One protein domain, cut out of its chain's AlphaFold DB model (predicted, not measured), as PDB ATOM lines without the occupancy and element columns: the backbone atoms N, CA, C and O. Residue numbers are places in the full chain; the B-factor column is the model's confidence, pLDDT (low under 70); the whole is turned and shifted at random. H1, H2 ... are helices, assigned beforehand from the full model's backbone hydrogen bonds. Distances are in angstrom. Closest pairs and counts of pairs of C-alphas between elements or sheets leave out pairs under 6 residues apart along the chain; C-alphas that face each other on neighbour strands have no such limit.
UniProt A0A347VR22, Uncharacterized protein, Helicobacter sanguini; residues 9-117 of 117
ATOM      1  N   ASP A   9     106.035 123.372 154.200       66.06
ATOM      2  CA  ASP A   9     107.015 123.253 155.296       66.06
ATOM      3  C   ASP A   9     108.218 124.198 155.118       66.06
ATOM      4  O   ASP A   9     108.762 124.716 156.094       66.06
ATOM      5  N   GLU A  10     108.616 124.431 153.867       66.56
ATOM      6  CA  GLU A  10     109.690 125.348 153.487       66.56
ATOM      7  C   GLU A  10     109.284 126.815 153.723       66.56
ATOM      8  O   GLU A  10     109.990 127.545 154.418       66.56
ATOM      9  N   GLU A  11     108.077 127.216 153.297       71.62
ATOM     10  CA  GLU A  11     107.517 128.552 153.565       71.62
ATOM     11  C   GLU A  11     107.353 128.815 155.078       71.62
ATOM     12  O   GLU A  11     107.516 129.946 155.552       71.62
ATOM     13  N   LEU A  12     107.008 127.782 155.856       68.88
ATOM     14  CA  LEU A  12     106.894 127.857 157.311       68.88
ATOM     15  C   LEU A  12     108.276 128.025 157.962       68.88
ATOM     16  O   LEU A  12     108.440 128.854 158.864       68.88
ATOM     17  N   PHE A  13     109.273 127.271 157.496       64.56
ATOM     18  CA  PHE A  13     110.645 127.346 157.992       64.56
ATOM     19  C   PHE A  13     111.271 128.721 157.733       64.56
ATOM     20  O   PHE A  13     111.838 129.307 158.658       64.56
ATOM     21  N   ASP A  14     111.088 129.280 156.537       68.62
ATOM     22  CA  ASP A  14     111.587 130.611 156.180       68.62
ATOM     23  C   ASP A  14     110.967 131.713 157.045       68.62
ATOM     24  O   ASP A  14     111.657 132.627 157.503       68.62
ATOM     25  N   LYS A  15     109.668 131.610 157.354       68.56
ATOM     26  CA  LYS A  15     109.006 132.540 158.285       68.56
ATOM     27  C   LYS A  15     109.567 132.437 159.695       68.56
ATOM     28  O   LYS A  15     109.810 133.467 160.320       68.56
ATOM     29  N   ILE A  16     109.791 131.221 160.189       66.94
ATOM     30  CA  ILE A  16     110.400 130.995 161.504       66.94
ATOM     31  C   ILE A  16     111.815 131.588 161.537       66.94
ATOM     32  O   ILE A  16     112.153 132.307 162.476       66.94
ATOM     33  N   GLN A  17     112.628 131.355 160.505       65.00
ATOM     34  CA  GLN A  17     113.959 131.956 160.397       65.00
ATOM     35  C   GLN A  17     113.904 133.486 160.345       65.00
ATOM     36  O   GLN A  17     114.694 134.140 161.027       65.00
ATOM     37  N   GLY A  18     112.950 134.059 159.607       66.12
ATOM     38  CA  GLY A  18     112.698 135.499 159.580       66.12
ATOM     39  C   GLY A  18     112.379 136.059 160.967       66.12
ATOM     40  O   GLY A  18     112.976 137.049 161.377       66.12
ATOM     41  N   ILE A  19     111.521 135.383 161.739       68.88
ATOM     42  CA  ILE A  19     111.203 135.763 163.125       68.88
ATOM     43  C   ILE A  19     112.458 135.724 164.011       68.88
ATOM     44  O   ILE A  19     112.689 136.659 164.774       68.88
ATOM     45  N   PHE A  20     113.300 134.692 163.894       67.69
ATOM     46  CA  PHE A  20     114.553 134.608 164.657       67.69
ATOM     47  C   PHE A  20     115.554 135.714 164.288       67.69
ATOM     48  O   PHE A  20     116.181 136.278 165.184       67.69
ATOM     49  N   LYS A  21     115.686 136.053 162.996       68.19
ATOM     50  CA  LYS A  21     116.516 137.181 162.534       68.19
ATOM     51  C   LYS A  21     115.987 138.529 163.033       68.19
ATOM     52  O   LYS A  21     116.762 139.392 163.418       68.19
ATOM     53  N   ILE A  22     114.669 138.710 163.082       69.81
ATOM     54  CA  ILE A  22     114.061 139.915 163.657       69.81
ATOM     55  C   ILE A  22     114.347 139.983 165.161       69.81
ATOM     56  O   ILE A  22     114.794 141.011 165.660       69.81
ATOM     57  N   ALA A  23     114.151 138.881 165.887       68.88
ATOM     58  CA  ALA A  23     114.405 138.816 167.323       68.88
ATOM     59  C   ALA A  23     115.875 139.109 167.680       68.88
ATOM     60  O   ALA A  23     116.143 139.685 168.736       68.88
ATOM     61  N   SER A  24     116.832 138.771 166.807       70.12
ATOM     62  CA  SER A  24     118.250 139.060 167.045       70.12
ATOM     63  C   SER A  24     118.593 140.553 166.966       70.12
ATOM     64  O   SER A  24     119.491 140.989 167.683       70.12
ATOM     65  N   ALA A  25     117.838 141.365 166.216       72.19
ATOM     66  CA  ALA A  25     117.977 142.827 166.230       72.19
ATOM     67  C   ALA A  25     117.673 143.427 167.619       72.19
ATOM     68  O   ALA A  25     118.234 144.451 168.007       72.19
ATOM     69  N   PHE A  26     116.848 142.739 168.412       75.50
ATOM     70  CA  PHE A  26     116.552 143.094 169.799       75.50
ATOM     71  C   PHE A  26     117.436 142.356 170.813       75.50
ATOM     72  O   PHE A  26     117.335 142.621 172.013       75.50
ATOM     73  N   ALA A  27     118.340 141.472 170.372       72.62
ATOM     74  CA  ALA A  27     119.191 140.684 171.262       72.62
ATOM     75  C   ALA A  27     119.983 141.534 172.267       72.62
ATOM     76  O   ALA A  27     119.987 141.156 173.431       72.62
ATOM     77  N   PRO A  28     120.587 142.693 171.934       72.00
ATOM     78  CA  PRO A  28     121.298 143.504 172.931       72.00
ATOM     79  C   PRO A  28     120.399 143.985 174.079       72.00
ATOM     80  O   PRO A  28     120.859 144.171 175.206       72.00
ATOM     81  N   PHE A  29     119.112 144.192 173.797       71.19
ATOM     82  CA  PHE A  29     118.119 144.615 174.774       71.19
ATOM     83  C   PHE A  29     117.601 143.428 175.598       71.19
ATOM     84  O   PHE A  29     117.592 143.484 176.828       71.19
ATOM     85  N   LEU A  30     117.275 142.323 174.926       70.94
ATOM     86  CA  LEU A  30     116.835 141.082 175.561       70.94
ATOM     87  C   LEU A  30     117.946 140.477 176.435       70.94
ATOM     88  O   LEU A  30     117.705 140.107 177.578       70.94
ATOM     89  N   LEU A  31     119.191 140.457 175.956       69.19
ATOM     90  CA  LEU A  31     120.350 139.937 176.686       69.19
ATOM     91  C   LEU A  31     120.620 140.714 177.976       69.19
ATOM     92  O   LEU A  31     121.003 140.096 178.961       69.19
ATOM     93  N   LYS A  32     120.389 142.035 178.011       70.94
ATOM     94  CA  LYS A  32     120.497 142.817 179.257       70.94
ATOM     95  C   LYS A  32     119.456 142.387 180.290       70.94
ATOM     96  O   LYS A  32     119.796 142.251 181.461       70.94
ATOM     97  N   ARG A  33     118.212 142.149 179.862       68.50
ATOM     98  CA  ARG A  33     117.117 141.702 180.741       68.50
ATOM     99  C   ARG A  33     117.332 140.267 181.232       68.50
ATOM    100  O   ARG A  33     117.084 139.963 182.393       68.50
ATOM    101  N   PHE A  34     117.902 139.420 180.379       65.62
ATOM    102  CA  PHE A  34     118.229 138.030 180.688       65.62
ATOM    103  C   PHE A  34     119.682 137.809 181.134       65.62
ATOM    104  O   PHE A  34     120.124 136.665 181.123       65.62
ATOM    105  N   TRP A  35     120.432 138.831 181.582       66.81
ATOM    106  CA  TRP A  35     121.840 138.695 182.026       66.81
ATOM    107  C   TRP A  35     121.995 137.957 183.375       66.81
ATOM    108  O   TRP A  35     122.873 138.235 184.188       66.81
ATOM    109  N   ASN A  36     121.115 136.996 183.637       77.31
ATOM    110  CA  ASN A  36     121.218 136.040 184.716       77.31
ATOM    111  C   ASN A  36     121.648 134.683 184.116       77.31
ATOM    112  O   ASN A  36     120.883 134.085 183.353       77.31
ATOM    113  N   PRO A  37     122.834 134.159 184.478       75.25
ATOM    114  CA  PRO A  37     123.357 132.896 183.949       75.25
ATOM    115  C   PRO A  37     122.409 131.701 184.119       75.25
ATOM    116  O   PRO A  37     122.323 130.846 183.238       75.25
ATOM    117  N   ILE A  38     121.658 131.654 185.225       79.94
ATOM    118  CA  ILE A  38     120.689 130.588 185.508       79.94
ATOM    119  C   ILE A  38     119.509 130.681 184.535       79.94
ATOM    120  O   ILE A  38     119.073 129.664 183.995       79.94
ATOM    121  N   LYS A  39     119.023 131.896 184.256       78.00
ATOM    122  CA  LYS A  39     117.926 132.120 183.302       78.00
ATOM    123  C   LYS A  39     118.349 131.771 181.878       78.00
ATOM    124  O   LYS A  39     117.640 131.036 181.199       78.00
ATOM    125  N   LEU A  40     119.541 132.202 181.456       76.88
ATOM    126  CA  LEU A  40     120.101 131.834 180.149       76.88
ATOM    127  C   LEU A  40     120.232 130.318 179.991       76.88
ATOM    128  O   LEU A  40     119.897 129.782 178.939       76.88
ATOM    129  N   PHE A  41     120.659 129.614 181.042       83.31
ATOM    130  CA  PHE A  41     120.728 128.155 181.026       83.31
ATOM    131  C   PHE A  41     119.341 127.510 180.881       83.31
ATOM    132  O   PHE A  41     119.160 126.617 180.051       83.31
ATOM    133  N   LYS A  42     118.344 127.983 181.641       84.75
ATOM    134  CA  LYS A  42     116.955 127.499 181.570       84.75
ATOM    135  C   LYS A  42     116.352 127.699 180.175       84.75
ATOM    136  O   LYS A  42     115.856 126.737 179.584       84.75
ATOM    137  N   PHE A  43     116.454 128.903 179.612       82.81
ATOM    138  CA  PHE A  43     115.964 129.193 178.262       82.81
ATOM    139  C   PHE A  43     116.758 128.469 177.176       82.81
ATOM    140  O   PHE A  43     116.169 127.961 176.226       82.81
ATOM    141  N   GLY A  44     118.078 128.354 177.331       83.38
ATOM    142  CA  GLY A  44     118.924 127.587 176.420       83.38
ATOM    143  C   GLY A  44     118.522 126.112 176.374       83.38
ATOM    144  O   GLY A  44     118.390 125.538 175.293       83.38
ATOM    145  N   LYS A  45     118.235 125.508 177.534       86.25
ATOM    146  CA  LYS A  45     117.752 124.124 177.631       86.25
ATOM    147  C   LYS A  45     116.387 123.947 176.959       86.25
ATOM    148  O   LYS A  45     116.200 122.974 176.227       86.25
ATOM    149  N   LEU A  46     115.459 124.888 177.162       88.50
ATOM    150  CA  LEU A  46     114.171 124.893 176.464       88.50
ATOM    151  C   LEU A  46     114.370 125.002 174.946       88.50
ATOM    152  O   LEU A  46     113.854 124.172 174.202       88.50
ATOM    153  N   GLY A  47     115.170 125.968 174.492       85.69
ATOM    154  CA  GLY A  47     115.452 126.198 173.076       85.69
ATOM    155  C   GLY A  47     116.076 124.984 172.385       85.69
ATOM    156  O   GLY A  47     115.636 124.608 171.302       85.69
ATOM    157  N   LEU A  48     117.039 124.308 173.023       85.69
ATOM    158  CA  LEU A  48     117.615 123.060 172.508       85.69
ATOM    159  C   LEU A  48     116.571 121.939 172.410       85.69
ATOM    160  O   LEU A  48     116.532 121.220 171.411       85.69
ATOM    161  N   SER A  49     115.708 121.808 173.421       85.88
ATOM    162  CA  SER A  49     114.663 120.781 173.445       85.88
ATOM    163  C   SER A  49     113.600 120.995 172.362       85.88
ATOM    164  O   SER A  49     113.157 120.027 171.742       85.88
ATOM    165  N   LEU A  50     113.230 122.254 172.106       86.81
ATOM    166  CA  LEU A  50     112.301 122.636 171.039       86.81
ATOM    167  C   LEU A  50     112.941 122.503 169.658       86.81
ATOM    168  O   LEU A  50     112.302 122.015 168.731       86.81
ATOM    169  N   LYS A  51     114.221 122.870 169.519       81.81
ATOM    170  CA  LYS A  51     114.975 122.683 168.274       81.81
ATOM    171  C   LYS A  51     115.018 121.214 167.860       81.81
ATOM    172  O   LYS A  51     114.915 120.935 166.667       81.81
ATOM    173  N   GLY A  52     115.159 120.297 168.822       83.38
ATOM    174  CA  GLY A  52     115.056 118.857 168.583       83.38
ATOM    175  C   GLY A  52     113.742 118.488 167.894       83.38
ATOM    176  O   GLY A  52     113.771 117.960 166.786       83.38
ATOM    177  N   ASP A  53     112.609 118.864 168.490       83.38
ATOM    178  CA  ASP A  53     111.279 118.543 167.951       83.38
ATOM    179  C   ASP A  53     111.035 119.195 166.585       83.38
ATOM    180  O   ASP A  53     110.584 118.528 165.659       83.38
ATOM    181  N   ILE A  54     111.397 120.472 166.422       78.81
ATOM    182  CA  ILE A  54     111.241 121.197 165.150       78.81
ATOM    183  C   ILE A  54     112.100 120.567 164.045       78.81
ATOM    184  O   ILE A  54     111.657 120.434 162.907       78.81
ATOM    185  N   THR A  55     113.333 120.157 164.356       77.12
ATOM    186  CA  THR A  55     114.215 119.520 163.363       77.12
ATOM    187  C   THR A  55     113.680 118.148 162.962       77.12
ATOM    188  O   THR A  55     113.709 117.806 161.780       77.12
ATOM    189  N   SER A  56     113.135 117.385 163.915       81.75
ATOM    190  CA  SER A  56     112.520 116.081 163.654       81.75
ATOM    191  C   SER A  56     111.270 116.155 162.772       81.75
ATOM    192  O   SER A  56     110.954 115.171 162.110       81.75
ATOM    193  N   MET A  57     110.594 117.307 162.682       82.31
ATOM    194  CA  MET A  57     109.440 117.487 161.786       82.31
ATOM    195  C   MET A  57     109.806 117.533 160.297       82.31
ATOM    196  O   MET A  57     108.956 117.223 159.466       82.31
ATOM    197  N   LYS A  58     111.042 117.913 159.938       77.06
ATOM    198  CA  LYS A  58     111.398 118.237 158.544       77.06
ATOM    199  C   LYS A  58     111.263 117.070 157.557       77.06
ATOM    200  O   LYS A  58     111.025 117.322 156.387       77.06
ATOM    201  N   ASN A  59     111.390 115.821 158.013       80.38
ATOM    202  CA  ASN A  59     111.480 114.643 157.135       80.38
ATOM    203  C   ASN A  59     110.561 113.480 157.562       80.38
ATOM    204  O   ASN A  59     110.887 112.317 157.330       80.38
ATOM    205  N   VAL A  60     109.438 113.764 158.230       82.44
ATOM    206  CA  VAL A  60     108.507 112.735 158.729       82.44
ATOM    207  C   VAL A  60     107.097 112.926 158.173       82.44
ATOM    208  O   VAL A  60     106.758 113.989 157.652       82.44
ATOM    209  N   SER A  61     106.261 111.888 158.275       87.06
ATOM    210  CA  SER A  61     104.857 111.949 157.854       87.06
ATOM    211  C   SER A  61     104.073 113.013 158.630       87.06
ATOM    212  O   SER A  61     104.421 113.361 159.758       87.06
ATOM    213  N   ASN A  62     102.969 113.497 158.054       80.75
ATOM    214  CA  ASN A  62     102.120 114.508 158.697       80.75
ATOM    215  C   ASN A  62     101.608 114.073 160.079       80.75
ATOM    216  O   ASN A  62     101.583 114.884 160.998       80.75
ATOM    217  N   ASP A  63     101.283 112.791 160.248       86.94
ATOM    218  CA  ASP A  63     100.914 112.203 161.541       86.94
ATOM    219  C   ASP A  63     102.031 112.386 162.590       86.94
ATOM    220  O   ASP A  63     101.815 112.922 163.674       86.94
ATOM    221  N   LYS A  64     103.281 112.087 162.215       84.31
ATOM    222  CA  LYS A  64     104.444 112.282 163.090       84.31
ATOM    223  C   LYS A  64     104.756 113.751 163.358       84.31
ATOM    224  O   LYS A  64     105.210 114.083 164.450       84.31
ATOM    225  N   LYS A  65     104.503 114.649 162.402       79.56
ATOM    226  CA  LYS A  65     104.639 116.097 162.635       79.56
ATOM    227  C   LYS A  65     103.676 116.581 163.719       79.56
ATOM    228  O   LYS A  65     104.083 117.382 164.558       79.56
ATOM    229  N   ILE A  66     102.440 116.072 163.734       83.38
ATOM    230  CA  ILE A  66     101.452 116.383 164.776       83.38
ATOM    231  C   ILE A  66     101.964 115.914 166.144       83.38
ATOM    232  O   ILE A  66     101.969 116.712 167.081       83.38
ATOM    233  N   ASP A  67     102.482 114.684 166.248       88.06
ATOM    234  CA  ASP A  67     103.081 114.169 167.491       88.06
ATOM    235  C   ASP A  67     104.201 115.088 168.014       88.06
ATOM    236  O   ASP A  67     104.218 115.470 169.189       88.06
ATOM    237  N   TYR A  68     105.130 115.494 167.141       84.56
ATOM    238  CA  TYR A  68     106.218 116.400 167.519       84.56
ATOM    239  C   TYR A  68     105.713 117.792 167.907       84.56
ATOM    240  O   TYR A  68     106.273 118.414 168.810       84.56
ATOM    241  N   ALA A  69     104.651 118.289 167.268       76.88
ATOM    242  CA  ALA A  69     104.079 119.593 167.586       76.88
ATOM    243  C   ALA A  69     103.426 119.566 168.973       76.88
ATOM    244  O   ALA A  69     103.672 120.450 169.795       76.88
ATOM    245  N   VAL A  70     102.672 118.505 169.276       86.50
ATOM    246  CA  VAL A  70     102.091 118.277 170.606       86.50
ATOM    247  C   VAL A  70     103.187 118.095 171.666       86.50
ATOM    248  O   VAL A  70     103.072 118.648 172.763       86.50
ATOM    249  N   SER A  71     104.288 117.403 171.349       89.81
ATOM    250  CA  SER A  71     105.469 117.308 172.223       89.81
ATOM    251  C   SER A  71     106.081 118.681 172.515       89.81
ATOM    252  O   SER A  71     106.292 119.025 173.681       89.81
ATOM    253  N   ALA A  72     106.306 119.504 171.489       85.31
ATOM    254  CA  ALA A  72     106.863 120.843 171.648       85.31
ATOM    255  C   ALA A  72     105.968 121.723 172.541       85.31
ATOM    256  O   ALA A  72     106.459 122.361 173.476       85.31
ATOM    257  N   LEU A  73     104.646 121.687 172.330       87.19
ATOM    258  CA  LEU A  73     103.670 122.362 173.194       87.19
ATOM    259  C   LEU A  73     103.728 121.844 174.637       87.19
ATOM    260  O   LEU A  73     103.743 122.632 175.583       87.19
ATOM    261  N   THR A  74     103.831 120.527 174.820       92.81
ATOM    262  CA  THR A  74     103.953 119.904 176.146       92.81
ATOM    263  C   THR A  74     105.205 120.389 176.877       92.81
ATOM    264  O   THR A  74     105.133 120.732 178.057       92.81
ATOM    265  N   LYS A  75     106.343 120.499 176.183       92.00
ATOM    266  CA  LYS A  75     107.601 121.018 176.746       92.00
ATOM    267  C   LYS A  75     107.485 122.476 177.181       92.00
ATOM    268  O   LYS A  75     107.969 122.818 178.258       92.00
ATOM    269  N   ILE A  76     106.804 123.318 176.400       88.69
ATOM    270  CA  ILE A  76     106.529 124.716 176.772       88.69
ATOM    271  C   ILE A  76     105.667 124.773 178.040       88.69
ATOM    272  O   ILE A  76     105.976 125.522 178.967       88.69
ATOM    273  N   LEU A  77     104.614 123.953 178.124       90.75
ATOM    274  CA  LEU A  77     103.731 123.909 179.293       90.75
ATOM    275  C   LEU A  77     104.437 123.393 180.554       90.75
ATOM    276  O   LEU A  77     104.192 123.906 181.648       90.75
ATOM    277  N   ILE A  78     105.310 122.391 180.424       92.44
ATOM    278  CA  ILE A  78     106.160 121.919 181.526       92.44
ATOM    279  C   ILE A  78     107.102 123.038 181.966       92.44
ATOM    280  O   ILE A  78     107.126 123.373 183.148       92.44
ATOM    281  N   PHE A  79     107.795 123.683 181.024       90.25
ATOM    282  CA  PHE A  79     108.710 124.776 181.337       90.25
ATOM    283  C   PHE A  79     108.014 125.914 182.082       90.25
ATOM    284  O   PHE A  79     108.513 126.336 183.121       90.25
ATOM    285  N   ARG A  80     106.840 126.356 181.612       90.12
ATOM    286  CA  ARG A  80     106.019 127.375 182.286       90.12
ATOM    287  C   ARG A  80     105.688 126.994 183.727       90.12
ATOM    288  O   ARG A  80     105.694 127.846 184.607       90.12
ATOM    289  N   ARG A  81     105.338 125.728 183.963       91.56
ATOM    290  CA  ARG A  81     104.964 125.229 185.292       91.56
ATOM    291  C   ARG A  81     106.148 125.244 186.254       91.56
ATOM    292  O   ARG A  81     105.974 125.583 187.417       91.56
ATOM    293  N   GLU A  82     107.322 124.866 185.762       92.12
ATOM    294  CA  GLU A  82     108.550 124.733 186.552       92.12
ATOM    295  C   GLU A  82     109.327 126.052 186.698       92.12
ATOM    296  O   GLU A  82     110.103 126.205 187.634       92.12
ATOM    297  N   ASN A  83     109.130 127.002 185.782       89.69
ATOM    298  CA  ASN A  83     109.894 128.249 185.673       89.69
ATOM    299  C   ASN A  83     108.937 129.423 185.440       89.69
ATOM    300  O   ASN A  83     109.019 130.122 184.432       89.69
ATOM    301  N   ARG A  84     107.946 129.577 186.328       88.00
ATOM    302  CA  ARG A  84     106.837 130.527 186.139       88.00
ATOM    303  C   ARG A  84     107.312 131.977 186.039       88.00
ATOM    304  O   ARG A  84     106.802 132.700 185.194       88.00
ATOM    305  N   GLU A  85     108.269 132.375 186.873       86.81
ATOM    306  CA  GLU A  85     108.835 133.730 186.865       86.81
ATOM    307  C   GLU A  85     109.610 133.996 185.576       86.81
ATOM    308  O   GLU A  85     109.379 135.000 184.914       86.81
ATOM    309  N   GLU A  86     110.469 133.063 185.156       84.62
ATOM    310  CA  GLU A  86     111.181 133.206 183.887       84.62
ATOM    311  C   GLU A  86     110.216 133.226 182.699       84.62
ATOM    312  O   GLU A  86     110.402 133.987 181.754       84.62
ATOM    313  N   PHE A  87     109.161 132.414 182.735       84.38
ATOM    314  CA  PHE A  87     108.158 132.413 181.679       84.38
ATOM    315  C   PHE A  87     107.394 133.741 181.597       84.38
ATOM    316  O   PHE A  87     107.077 134.170 180.494       84.38
ATOM    317  N   GLU A  88     107.140 134.406 182.725       87.25
ATOM    318  CA  GLU A  88     106.534 135.742 182.751       87.25
ATOM    319  C   GLU A  88     107.491 136.802 182.193       87.25
ATOM    320  O   GLU A  88     107.122 137.570 181.309       87.25
ATOM    321  N   GLU A  89     108.760 136.776 182.602       82.69
ATOM    322  CA  GLU A  89     109.781 137.687 182.069       82.69
ATOM    323  C   GLU A  89     109.970 137.547 180.555       82.69
ATOM    324  O   GLU A  89     110.314 138.520 179.882       82.69
ATOM    325  N   LEU A  90     109.743 136.351 180.001       81.56
ATOM    326  CA  LEU A  90     109.719 136.151 178.554       81.56
ATOM    327  C   LEU A  90     108.611 136.984 177.896       81.56
ATOM    328  O   LEU A  90     108.871 137.605 176.868       81.56
ATOM    329  N   PHE A  91     107.408 137.034 178.476       81.81
ATOM    330  CA  PHE A  91     106.317 137.867 177.962       81.81
ATOM    331  C   PHE A  91     106.609 139.350 178.119       81.81
ATOM    332  O   PHE A  91     106.467 140.086 177.148       81.81
ATOM    333  N   GLU A  92     107.106 139.783 179.274       84.12
ATOM    334  CA  GLU A  92     107.476 141.187 179.476       84.12
ATOM    335  C   GLU A  92     108.567 141.637 178.487       84.12
ATOM    336  O   GLU A  92     108.568 142.764 177.994       84.12
ATOM    337  N   ALA A  93     109.504 140.745 178.157       78.25
ATOM    338  CA  ALA A  93     110.527 141.016 177.159       78.25
ATOM    339  C   ALA A  93     109.947 141.111 175.735       78.25
ATOM    340  O   ALA A  93     110.420 141.923 174.940       78.25
ATOM    341  N   LEU A  94     108.921 140.318 175.408       79.88
ATOM    342  CA  LEU A  94     108.186 140.435 174.144       79.88
ATOM    343  C   LEU A  94     107.372 141.735 174.082       79.88
ATOM    344  O   LEU A  94     107.375 142.402 173.048       79.88
ATOM    345  N   GLU A  95     106.725 142.128 175.179       83.56
ATOM    346  CA  GLU A  95     106.006 143.402 175.286       83.56
ATOM    347  C   GLU A  95     106.942 144.595 175.082       83.56
ATOM    348  O   GLU A  95     106.622 145.513 174.327       83.56
ATOM    349  N   ASP A  96     108.134 144.564 175.678       81.94
ATOM    350  CA  ASP A  96     109.141 145.598 175.454       81.94
ATOM    351  C   ASP A  96     109.576 145.701 173.993       81.94
ATOM    352  O   ASP A  96     109.811 146.806 173.504       81.94
ATOM    353  N   VAL A  97     109.725 144.565 173.304       79.12
ATOM    354  CA  VAL A  97     110.095 144.533 171.883       79.12
ATOM    355  C   VAL A  97     109.026 145.227 171.045       79.12
ATOM    356  O   VAL A  97     109.363 146.081 170.224       79.12
ATOM    357  N   VAL A  98     107.750 144.912 171.285       83.75
ATOM    358  CA  VAL A  98     106.620 145.547 170.588       83.75
ATOM    359  C   VAL A  98     106.566 147.038 170.899       83.75
ATOM    360  O   VAL A  98     106.558 147.855 169.982       83.75
ATOM    361  N   ARG A  99     106.638 147.413 172.179       84.31
ATOM    362  CA  ARG A  99     106.617 148.815 172.602       84.31
ATOM    363  C   ARG A  99     107.754 149.624 171.977       84.31
ATOM    364  O   ARG A  99     107.520 150.716 171.476       84.31
ATOM    365  N   LYS A 100     108.978 149.090 171.957       81.88
ATOM    366  CA  LYS A 100     110.131 149.758 171.330       81.88
ATOM    367  C   LYS A 100     109.969 149.942 169.831       81.88
ATOM    368  O   LYS A 100     110.401 150.959 169.294       81.88
ATOM    369  N   TYR A 101     109.387 148.951 169.162       84.38
ATOM    370  CA  TYR A 101     109.035 149.080 167.757       84.38
ATOM    371  C   TYR A 101     108.000 150.194 167.552       84.38
ATOM    372  O   TYR A 101     108.184 151.014 166.660       84.38
ATOM    373  N   ASP A 102     106.969 150.272 168.393       87.81
ATOM    374  CA  ASP A 102     105.928 151.301 168.284       87.81
ATOM    375  C   ASP A 102     106.453 152.715 168.586       87.81
ATOM    376  O   ASP A 102     106.025 153.680 167.954       87.81
ATOM    377  N   GLU A 103     107.409 152.842 169.510       88.44
ATOM    378  CA  GLU A 103     108.067 154.112 169.837       88.44
ATOM    379  C   GLU A 103     108.915 154.648 168.672       88.44
ATOM    380  O   GLU A 103     108.900 155.851 168.419       88.44
ATOM    381  N   ASN A 104     109.645 153.780 167.956       86.44
ATOM    382  CA  ASN A 104     110.558 154.180 166.875       86.44
ATOM    383  C   ASN A 104     110.521 153.211 165.673       86.44
ATOM    384  O   ASN A 104     111.521 152.560 165.352       86.44
ATOM    385  N   PRO A 105     109.395 153.122 164.944       86.25
ATOM    386  CA  PRO A 105     109.185 152.070 163.948       86.25
ATOM    387  C   PRO A 105     110.111 152.182 162.735       86.25
ATOM    388  O   PRO A 105     110.427 151.169 162.116       86.25
ATOM    389  N   ILE A 106     110.546 153.395 162.378       88.31
ATOM    390  CA  ILE A 106     111.454 153.630 161.243       88.31
ATOM    391  C   ILE A 106     112.856 153.114 161.578       88.31
ATOM    392  O   ILE A 106     113.393 152.284 160.853       88.31
ATOM    393  N   GLU A 107     113.414 153.543 162.713       83.88
ATOM    394  CA  GLU A 107     114.753 153.138 163.156       83.88
ATOM    395  C   GLU A 107     114.836 151.625 163.382       83.88
ATOM    396  O   GLU A 107     115.763 150.968 162.914       83.88
ATOM    397  N   ILE A 108     113.825 151.050 164.039       81.75
ATOM    398  CA  ILE A 108     113.790 149.616 164.318       81.75
ATOM    399  C   ILE A 108     113.646 148.797 163.028       81.75
ATOM    400  O   ILE A 108     114.305 147.765 162.898       81.75
ATOM    401  N   LYS A 109     112.846 149.244 162.047       83.94
ATOM    402  CA  LYS A 109     112.792 148.594 160.725       83.94
ATOM    403  C   LYS A 109     114.144 148.622 160.027       83.94
ATOM    404  O   LYS A 109     114.563 147.584 159.526       83.94
ATOM    405  N   ASP A 110     114.830 149.760 160.032       81.81
ATOM    406  CA  ASP A 110     116.158 149.883 159.426       81.81
ATOM    407  C   ASP A 110     117.183 148.973 160.117       81.81
ATOM    408  O   ASP A 110     117.996 148.333 159.451       81.81
ATOM    409  N   SER A 111     117.132 148.857 161.447       77.38
ATOM    410  CA  SER A 111     117.959 147.906 162.194       77.38
ATOM    411  C   SER A 111     117.642 146.454 161.840       77.38
ATOM    412  O   SER A 111     118.567 145.672 161.653       77.38
ATOM    413  N   ILE A 112     116.365 146.087 161.719       78.75
ATOM    414  CA  ILE A 112     115.949 144.737 161.318       78.75
ATOM    415  C   ILE A 112     116.433 144.425 159.898       78.75
ATOM    416  O   ILE A 112     117.002 143.359 159.677       78.75
ATOM    417  N   LEU A 113     116.254 145.354 158.951       82.56
ATOM    418  CA  LEU A 113     116.685 145.188 157.561       82.56
ATOM    419  C   LEU A 113     118.189 144.905 157.471       82.56
ATOM    420  O   LEU A 113     118.582 143.948 156.813       82.56
ATOM    421  N   LYS A 114     119.009 145.636 158.236       79.75
ATOM    422  CA  LYS A 114     120.470 145.432 158.305       79.75
ATOM    423  C   LYS A 114     120.906 144.061 158.834       79.75
ATOM    424  O   LYS A 114     122.035 143.663 158.588       79.75
ATOM    425  N   VAL A 115     120.068 143.369 159.609       69.94
ATOM    426  CA  VAL A 115     120.363 142.018 160.140       69.94
ATOM    427  C   VAL A 115     119.738 140.924 159.259       69.94
ATOM    428  O   VAL A 115     120.034 139.735 159.409       69.94
ATOM    429  N   MET A 116     118.833 141.310 158.355       66.38
ATOM    430  CA  MET A 116     118.198 140.407 157.402       66.38
ATOM    431  C   MET A 116     118.991 140.245 156.102       66.38
ATOM    432  O   MET A 116     118.922 139.142 155.544       66.38
ATOM    433  N   GLU A 117     119.714 141.291 155.679       59.56
ATOM    434  CA  GLU A 117     120.763 141.267 154.637       59.56
ATOM    435  C   GLU A 117     121.903 140.293 154.976       59.56
ATOM    436  O   GLU A 117     122.352 139.590 154.041       59.56
TER     437      GLU A 117
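AT A GLANCE: This is residues 9 to 117 of the 117 residues of an uncharacterized protein of Helicobacter sanguini (UniProt A0A347VR22). An open V of helices: the hairpin of H3 and H4 is one leg, H5 is the other, and H1 lies in the opening, clear of the hairpin. At the far end of H5, H6 folds back to H1, and short H2 lies near H5. The printed part has 109 residues with six named helices, H1 to H6 in chain order, and no named strand; the class is all helix. It is only just compact, close to loose, with a radius of gyration of the C-alphas of 15.8 A and spans of 43 by 33 by 20 A.

HOW THE PARTS SIT: Look first at H3, residues 37 to 57, and H4, residues 62 to 82, a hairpin at a shallow tilt of 13 degrees, opposite ways; their closest C-alphas, Met 57 and Lys 65, are 5.1 A apart. H5, residues 84 to 103, and H4 touch only at the corner, only just, with 3 pairs of C-alphas within 8 A, the closest Arg 80 and Phe 87 at 5.5 A; they are about perpendicular at 77 degrees. H6, residues 105 to 116, touches H1, residues 9 to 25, at a steep tilt of 62 degrees, closest at the C-alphas of Ala 25 and Ile 112, 5.6 A. H2, residues 27 to 33, is close to H5 but not clearly touching, with C-alphas 30 and 93 at 6.5 A. H1 and H3 are apart. Every O i to N i+4 pair is within hydrogen-bond range in H3, H4 and H6; the counts are 12 of 13 in H1, 2 of 3 in H2 and 15 of 16 in H5.

IN THESE COORDINATES: Find C-alpha 37 at (123.357, 132.896, 183.949); from there H3 runs 30.4 A, as does H4. H5 spans 28.7 A, H1 25.0 A, H6 16.1 A and H2 9.8 A. H6 ends at C-alpha 116, (118.198, 140.407, 157.402).

THE WHOLE: The C-alphas of Ser 61 and Glu 103 are farthest apart, 44.0 A. The printed part has no cut, and its five links are tight. Low pLDDT, under 70, falls at residues 9 to 10, 12 to 23, 31, 33 to 35 and 115 to 117.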